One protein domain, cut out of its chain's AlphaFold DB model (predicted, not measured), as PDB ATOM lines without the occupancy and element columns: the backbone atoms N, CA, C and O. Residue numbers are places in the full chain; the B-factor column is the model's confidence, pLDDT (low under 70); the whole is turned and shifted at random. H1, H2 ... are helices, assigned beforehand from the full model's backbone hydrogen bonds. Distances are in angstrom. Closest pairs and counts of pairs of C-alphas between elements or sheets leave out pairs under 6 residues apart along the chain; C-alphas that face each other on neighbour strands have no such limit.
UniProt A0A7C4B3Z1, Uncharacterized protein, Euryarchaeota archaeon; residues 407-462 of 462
ATOM      1  N   ILE A 407      -8.880 -31.671  -3.512       70.38
ATOM      2  CA  ILE A 407      -7.799 -31.601  -2.518       70.38
ATOM      3  C   ILE A 407      -7.582 -32.963  -1.851       70.38
ATOM      4  O   ILE A 407      -6.431 -33.383  -1.717       70.38
ATOM      5  N   GLU A 408      -8.645 -33.684  -1.479       68.81
ATOM      6  CA  GLU A 408      -8.536 -35.049  -0.940       68.81
ATOM      7  C   GLU A 408      -7.913 -36.020  -1.953       68.81
ATOM      8  O   GLU A 408      -7.054 -36.826  -1.591       68.81
ATOM      9  N   ALA A 409      -8.256 -35.904  -3.239       73.56
ATOM     10  CA  ALA A 409      -7.659 -36.732  -4.286       73.56
ATOM     11  C   ALA A 409      -6.155 -36.453  -4.460       73.56
ATOM     12  O   ALA A 409      -5.348 -37.385  -4.498       73.56
ATOM     13  N   ILE A 410      -5.754 -35.178  -4.515       74.00
ATOM     14  CA  ILE A 410      -4.341 -34.788  -4.656       74.00
ATOM     15  C   ILE A 410      -3.534 -35.191  -3.424       74.00
ATOM     16  O   ILE A 410      -2.444 -35.751  -3.555       74.00
ATOM     17  N   THR A 411      -4.060 -34.934  -2.227       76.56
ATOM     18  CA  THR A 411      -3.377 -35.325  -0.988       76.56
ATOM     19  C   THR A 411      -3.269 -36.842  -0.878       76.56
ATOM     20  O   THR A 411      -2.195 -37.334  -0.542       76.56
ATOM     21  N   GLY A 412      -4.300 -37.600  -1.267       81.69
ATOM     22  CA  GLY A 412      -4.253 -39.063  -1.344       81.69
ATOM     23  C   GLY A 412      -3.154 -39.587  -2.278       81.69
ATOM     24  O   GLY A 412      -2.379 -40.464  -1.887       81.69
ATOM     25  N   ILE A 413      -3.018 -39.007  -3.475       78.12
ATOM     26  CA  ILE A 413      -1.945 -39.346  -4.429       78.12
ATOM     27  C   ILE A 413      -0.566 -39.017  -3.839       78.12
ATOM     28  O   ILE A 413       0.366 -39.817  -3.945       78.12
ATOM     29  N   TYR A 414      -0.437 -37.870  -3.169       73.62
ATOM     30  CA  TYR A 414       0.817 -37.441  -2.554       73.62
ATOM     31  C   TYR A 414       1.235 -38.353  -1.389       73.62
ATOM     32  O   TYR A 414       2.388 -38.783  -1.316       73.62
ATOM     33  N   TYR A 415       0.295 -38.732  -0.516       74.25
ATOM     34  CA  TYR A 415       0.551 -39.683   0.568       74.25
ATOM     35  C   TYR A 415       0.901 -41.076   0.042       74.25
ATOM     36  O   TYR A 415       1.819 -41.699   0.575       74.25
ATOM     37  N   ALA A 416       0.241 -41.547  -1.020       71.31
ATOM     38  CA  ALA A 416       0.580 -42.813  -1.666       71.31
ATOM     39  C   ALA A 416       2.001 -42.792  -2.257       71.31
ATOM     40  O   ALA A 416       2.758 -43.745  -2.068       71.31
ATOM     41  N   ALA A 417       2.403 -41.690  -2.900       72.25
ATOM     42  CA  ALA A 417       3.760 -41.517  -3.421       72.25
ATOM     43  C   ALA A 417       4.817 -41.510  -2.300       72.25
ATOM     44  O   ALA A 417       5.857 -42.161  -2.427       72.25
ATOM     45  N   ILE A 418       4.537 -40.842  -1.175       74.25
ATOM     46  CA  ILE A 418       5.419 -40.842   0.001       74.25
ATOM     47  C   ILE A 418       5.512 -42.237   0.624       74.25
ATOM     48  O   ILE A 418       6.612 -42.693   0.931       74.25
ATOM     49  N   LEU A 419       4.393 -42.944   0.788       73.38
ATOM     50  CA  LEU A 419       4.377 -44.313   1.314       73.38
ATOM     51  C   LEU A 419       5.165 -45.269   0.419       73.38
ATOM     52  O   LEU A 419       5.965 -46.050   0.928       73.38
ATOM     53  N   MET A 420       5.013 -45.161  -0.902       72.50
ATOM     54  CA  MET A 420       5.799 -45.930  -1.871       72.50
ATOM     55  C   MET A 420       7.294 -45.606  -1.783       72.50
ATOM     56  O   MET A 420       8.128 -46.513  -1.829       72.50
ATOM     57  N   PHE A 421       7.650 -44.333  -1.605       77.00
ATOM     58  CA  PHE A 421       9.035 -43.905  -1.413       77.00
ATOM     59  C   PHE A 421       9.638 -44.467  -0.116       77.00
ATOM     60  O   PHE A 421      10.711 -45.070  -0.140       77.00
ATOM     61  N   LEU A 422       8.924 -44.340   1.004       76.69
ATOM     62  CA  LEU A 422       9.355 -44.856   2.305       76.69
ATOM     63  C   LEU A 422       9.444 -46.386   2.310       76.69
ATOM     64  O   LEU A 422      10.413 -46.935   2.831       76.69
ATOM     65  N   PHE A 423       8.489 -47.073   1.680       77.88
ATOM     66  CA  PHE A 423       8.526 -48.523   1.498       77.88
ATOM     67  C   PHE A 423       9.755 -48.948   0.685       77.88
ATOM     68  O   PHE A 423      10.459 -49.882   1.063       77.88
ATOM     69  N   THR A 424      10.080 -48.214  -0.382       72.62
ATOM     70  CA  THR A 424      11.271 -48.470  -1.209       72.62
ATOM     71  C   THR A 424      12.563 -48.286  -0.411       72.62
ATOM     72  O   THR A 424      13.460 -49.128  -0.482       72.62
ATOM     73  N   LEU A 425      12.655 -47.227   0.399       76.69
ATOM     74  CA  LEU A 425      13.795 -47.011   1.294       76.69
ATOM     75  C   LEU A 425      13.913 -48.112   2.355       76.69
ATOM     76  O   LEU A 425      15.022 -48.567   2.633       76.69
ATOM     77  N   ALA A 426      12.790 -48.576   2.906       74.25
ATOM     78  CA  ALA A 426      12.765 -49.680   3.860       74.25
ATOM     79  C   ALA A 426      13.242 -50.995   3.219       74.25
ATOM     80  O   ALA A 426      14.085 -51.683   3.791       74.25
ATOM     81  N   VAL A 427      12.786 -51.311   2.001       75.44
ATOM     82  CA  VAL A 427      13.251 -52.486   1.243       75.44
ATOM     83  C   VAL A 427      14.752 -52.392   0.956       75.44
ATOM     84  O   VAL A 427      15.478 -53.359   1.176       75.44
ATOM     85  N   LEU A 428      15.250 -51.223   0.541       70.50
ATOM     86  CA  LEU A 428      16.683 -50.998   0.308       70.50
ATOM     87  C   LEU A 428      17.528 -51.116   1.583       70.50
ATOM     88  O   LEU A 428      18.686 -51.529   1.500       70.50
ATOM     89  N   ALA A 429      16.972 -50.770   2.747       73.00
ATOM     90  CA  ALA A 429      17.656 -50.876   4.033       73.00
ATOM     91  C   ALA A 429      17.773 -52.325   4.538       73.00
ATOM     92  O   ALA A 429      18.717 -52.638   5.263       73.00
ATOM     93  N   ILE A 430      16.849 -53.207   4.144       77.25
ATOM     94  CA  ILE A 430      16.838 -54.622   4.549       77.25
ATOM     95  C   ILE A 430      17.831 -55.461   3.722       77.25
ATOM     96  O   ILE A 430      18.279 -56.509   4.186       77.25
ATOM     97  N   ILE A 431      18.231 -55.009   2.526       73.81
ATOM     98  CA  ILE A 431      19.170 -55.749   1.670       73.81
ATOM     99  C   ILE A 431      20.575 -55.770   2.314       73.81
ATOM    100  O   ILE A 431      21.205 -54.716   2.457       73.81
ATOM    101  N   PRO A 432      21.122 -56.953   2.671       75.81
ATOM    102  CA  PRO A 432      22.444 -57.074   3.277       75.81
ATOM    103  C   PRO A 432      23.539 -56.507   2.369       75.81
ATOM    104  O   PRO A 432      23.602 -56.826   1.180       75.81
ATOM    105  N   LYS A 433      24.467 -55.729   2.943       68.25
ATOM    106  CA  LYS A 433      25.574 -55.062   2.222       68.25
ATOM    107  C   LYS A 433      26.489 -55.998   1.413       68.25
ATOM    108  O   LYS A 433      27.275 -55.509   0.611       68.25
ATOM    109  N   HIS A 434      26.399 -57.312   1.613       70.00
ATOM    110  CA  HIS A 434      27.242 -58.314   0.957       70.00
ATOM    111  C   HIS A 434      26.602 -58.956  -0.288       70.00
ATOM    112  O   HIS A 434      27.245 -59.780  -0.934       70.00
ATOM    113  N   ILE A 435      25.368 -58.586  -0.660       63.09
ATOM    114  CA  ILE A 435      24.739 -59.072  -1.898       63.09
ATOM    115  C   ILE A 435      25.280 -58.272  -3.094       63.09
ATOM    116  O   ILE A 435      25.207 -57.044  -3.133       63.09
ATOM    117  N   HIS A 436      25.870 -58.996  -4.049       61.25
ATOM    118  CA  HIS A 436      26.663 -58.477  -5.161       61.25
ATOM    119  C   HIS A 436      25.961 -57.401  -6.021       61.25
ATOM    120  O   HIS A 436      24.757 -57.432  -6.284       61.25
ATOM    121  N   PHE A 437      26.808 -56.507  -6.548       63.03
ATOM    122  CA  PHE A 437      26.569 -55.358  -7.437       63.03
ATOM    123  C   PHE A 437      25.383 -55.437  -8.438       63.03
ATOM    124  O   PHE A 437      24.665 -54.441  -8.530       63.03
ATOM    125  N   PRO A 438      25.097 -56.546  -9.163       67.31
ATOM    126  CA  PRO A 438      24.018 -56.566 -10.157       67.31
ATOM    127  C   PRO A 438      22.612 -56.344  -9.579       67.31
ATOM    128  O   PRO A 438      21.790 -55.707 -10.232       67.31
ATOM    129  N   VAL A 439      22.328 -56.798  -8.354       65.81
ATOM    130  CA  VAL A 439      20.975 -56.677  -7.768       65.81
ATOM    131  C   VAL A 439      20.645 -55.220  -7.440       65.81
ATOM    132  O   VAL A 439      19.522 -54.760  -7.645       65.81
ATOM    133  N   ARG A 440      21.648 -54.460  -6.992       64.75
ATOM    134  CA  ARG A 440      21.495 -53.041  -6.657       64.75
ATOM    135  C   ARG A 440      21.268 -52.195  -7.907       64.75
ATOM    136  O   ARG A 440      20.430 -51.300  -7.888       64.75
ATOM    137  N   THR A 441      21.956 -52.523  -8.998       73.06
ATOM    138  CA  THR A 441      21.753 -51.872 -10.295       73.06
ATOM    139  C   THR A 441      20.361 -52.166 -10.845       73.06
ATOM    140  O   THR A 441      19.680 -51.237 -11.252       73.06
ATOM    141  N   ILE A 442      19.884 -53.415 -10.776       76.62
ATOM    142  CA  ILE A 442      18.525 -53.775 -11.223       76.62
ATOM    143  C   ILE A 442      17.455 -53.021 -10.420       76.62
ATOM    144  O   ILE A 442      16.511 -52.499 -11.011       76.62
ATOM    145  N   ALA A 443      17.622 -52.897  -9.099       69.69
ATOM    146  CA  ALA A 443      16.698 -52.141  -8.252       69.69
ATOM    147  C   ALA A 443      16.664 -50.644  -8.613       69.69
ATOM    148  O   ALA A 443      15.585 -50.060  -8.704       69.69
ATOM    149  N   ILE A 444      17.826 -50.034  -8.875       75.56
ATOM    150  CA  ILE A 444      17.914 -48.631  -9.309       75.56
ATOM    151  C   ILE A 444      17.282 -48.454 -10.694       75.56
ATOM    152  O   ILE A 444      16.503 -47.524 -10.880       75.56
ATOM    153  N   THR A 445      17.547 -49.359 -11.642       75.62
ATOM    154  CA  THR A 445      16.994 -49.286 -13.003       75.62
ATOM    155  C   THR A 445      15.470 -49.422 -12.999       75.62
ATOM    156  O   THR A 445      14.779 -48.610 -13.623       75.62
ATOM    157  N   LEU A 446      14.929 -50.384 -12.243       75.88
ATOM    158  CA  LEU A 446      13.481 -50.538 -12.057       75.88
ATOM    159  C   LEU A 446      12.873 -49.285 -11.414       75.88
ATOM    160  O   LEU A 446      11.860 -48.783 -11.897       75.88
ATOM    161  N   TYR A 447      13.531 -48.709 -10.407       73.44
ATOM    162  CA  TYR A 447      13.078 -47.479  -9.759       73.44
ATOM    163  C   TYR A 447      13.047 -46.280 -10.720       73.44
ATOM    164  O   TYR A 447      12.034 -45.585 -10.813       73.44
ATOM    165  N   SER A 448      14.105 -46.081 -11.513       73.50
ATOM    166  CA  SER A 448      14.125 -45.033 -12.540       73.50
ATOM    167  C   SER A 448      13.049 -45.242 -13.609       73.50
ATOM    168  O   SER A 448      12.446 -44.269 -14.052       73.50
ATOM    169  N   SER A 449      12.732 -46.490 -13.974       73.69
ATOM    170  CA  SER A 449      11.667 -46.777 -14.943       73.69
ATOM    171  C   SER A 449      10.265 -46.455 -14.408       73.69
ATOM    172  O   SER A 449       9.441 -45.919 -15.148       73.69
ATOM    173  N   VAL A 450      10.014 -46.679 -13.112       78.81
ATOM    174  CA  VAL A 450       8.740 -46.330 -12.462       78.81
ATOM    175  C   VAL A 450       8.578 -44.814 -12.357       78.81
ATOM    176  O   VAL A 450       7.499 -44.300 -12.655       78.81
ATOM    177  N   ILE A 451       9.641 -44.082 -12.003       76.81
ATOM    178  CA  ILE A 451       9.621 -42.609 -11.965       76.81
ATOM    179  C   ILE A 451       9.384 -42.035 -13.362       76.81
ATOM    180  O   ILE A 451       8.527 -41.171 -13.537       76.81
ATOM    181  N   ILE A 452      10.105 -42.525 -14.372       78.75
ATOM    182  CA  ILE A 452       9.947 -42.054 -15.752       78.75
ATOM    183  C   ILE A 452       8.532 -42.358 -16.260       78.75
ATOM    184  O   ILE A 452       7.894 -41.470 -16.817       78.75
ATOM    185  N   GLY A 453       8.007 -43.562 -16.008       79.88
ATOM    186  CA  GLY A 453       6.655 -43.954 -16.413       79.88
ATOM    187  C   GLY A 453       5.554 -43.123 -15.751       79.88
ATOM    188  O   GLY A 453       4.638 -42.672 -16.431       79.88
ATOM    189  N   SER A 454       5.664 -42.853 -14.447       68.06
ATOM    190  CA  SER A 454       4.697 -42.009 -13.724       68.06
ATOM    191  C   SER A 454       4.771 -40.537 -14.143       68.06
ATOM    192  O   SER A 454       3.737 -39.883 -14.266       68.06
ATOM    193  N   THR A 455       5.966 -40.036 -14.465       68.75
ATOM    194  CA  THR A 455       6.150 -38.675 -14.995       68.75
ATOM    195  C   THR A 455       5.581 -38.543 -16.414       68.75
ATOM    196  O   THR A 455       4.878 -37.580 -16.705       68.75
ATOM    197  N   LEU A 456       5.816 -39.526 -17.291       69.81
ATOM    198  CA  LEU A 456       5.248 -39.569 -18.647       69.81
ATOM    199  C   LEU A 456       3.724 -39.697 -18.636       69.81
ATOM    200  O   LEU A 456       3.058 -39.019 -19.410       69.81
ATOM    201  N   TRP A 457       3.173 -40.529 -17.751       76.00
ATOM    202  CA  TRP A 457       1.726 -40.650 -17.577       76.00
ATOM    203  C   TRP A 457       1.097 -39.319 -17.151       76.00
ATOM    204  O   TRP A 457       0.081 -38.915 -17.706       76.00
ATOM    205  N   TYR A 458       1.720 -38.611 -16.203       61.66
ATOM    206  CA  TYR A 458       1.264 -37.293 -15.763       61.66
ATOM    207  C   TYR A 458       1.316 -36.250 -16.892       61.66
ATOM    208  O   TYR A 458       0.377 -35.477 -17.045       61.66
ATOM    209  N   ILE A 459       2.373 -36.262 -17.712       69.06
ATOM    210  CA  ILE A 459       2.508 -35.366 -18.873       69.06
ATOM    211  C   ILE A 459       1.480 -35.684 -19.968       69.06
ATOM    212  O   ILE A 459       1.018 -34.763 -20.619       69.06
ATOM    213  N   LEU A 460       1.132 -36.956 -20.188       62.31
ATOM    214  CA  LEU A 460       0.125 -37.361 -21.182       62.31
ATOM    215  C   LEU A 460      -1.321 -37.114 -20.726       62.31
ATOM    216  O   LEU A 460      -2.224 -37.101 -21.558       62.31
ATOM    217  N   TRP A 461      -1.546 -37.004 -19.417       69.25
ATOM    218  CA  TRP A 461      -2.850 -36.678 -18.841       69.25
ATOM    219  C   TRP A 461      -3.165 -35.179 -18.940       69.25
ATOM    220  O   TRP A 461      -4.325 -34.820 -19.145       69.25
ATOM    221  N   GLN A 462      -2.157 -34.328 -18.722       60.22
ATOM    222  CA  GLN A 462      -2.228 -32.873 -18.928       60.22
ATOM    223  C   GLN A 462      -2.401 -32.548 -20.413       60.22
ATOM    224  O   GLN A 462      -3.190 -31.624 -20.711       60.22
TER     225      GLN A 462
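This is residues 407 to 462 of the 462 residues of an uncharacterized protein of Euryarchaeota archaeon (UniProt A0A7C4B3Z1). Two long helices, H1 and H2, make a loose, flat U: H1 runs out, the chain turns over at residues 431 to 436, and H2 folds back beside H1 with a gap between them. The free ends of both helices lie at the open end of the U. The printed part has 56 residues with two named helices, H1 then H2, and no named strand; the class is all helix. It is loose, with a radius of gyration of the C-alphas of 14.3 A and spans of 44 by 22 by 5 A.

Start with H1, residues 407 to 430, whose N-to-C direction has the components 0.78, -0.59 and 0.19. From Ile 430 a short link of 6 residues leads to H2, residues 437 to 461, whose direction has the components -0.73, 0.59 and -0.34. H1 and H2 are near each other, with no pair of C-alphas within 8 A but 6 pairs within 10 A. Residues 407 to 420, which belong to H1, stand free, and so do residues 432 to 438 and 448 to 462, of which 448 to 461 belong to H2. In H1 and H2 every O i to N i+4 pair is within hydrogen-bond range.

Find C-alpha 407 at (-7.799, -31.601, -2.518); from there H1 runs 34.5 A to C-alpha 430 at (16.838, -54.622, 4.549). H2 begins at C-alpha 437 and runs 36.7 A to C-alpha 461 at (-2.850, -36.678, -18.841).

The C-alphas of Ile 407 and His 434 are the two farthest apart, at 44.2 A, while those of Ile 407 and Gln 462, the chain's last residue, are 17.4 A apart. The printed part has no cut. Its mean pLDDT is 72.2, and 17 residues are under 70, among them residues 435 to 440 and 458 to 462.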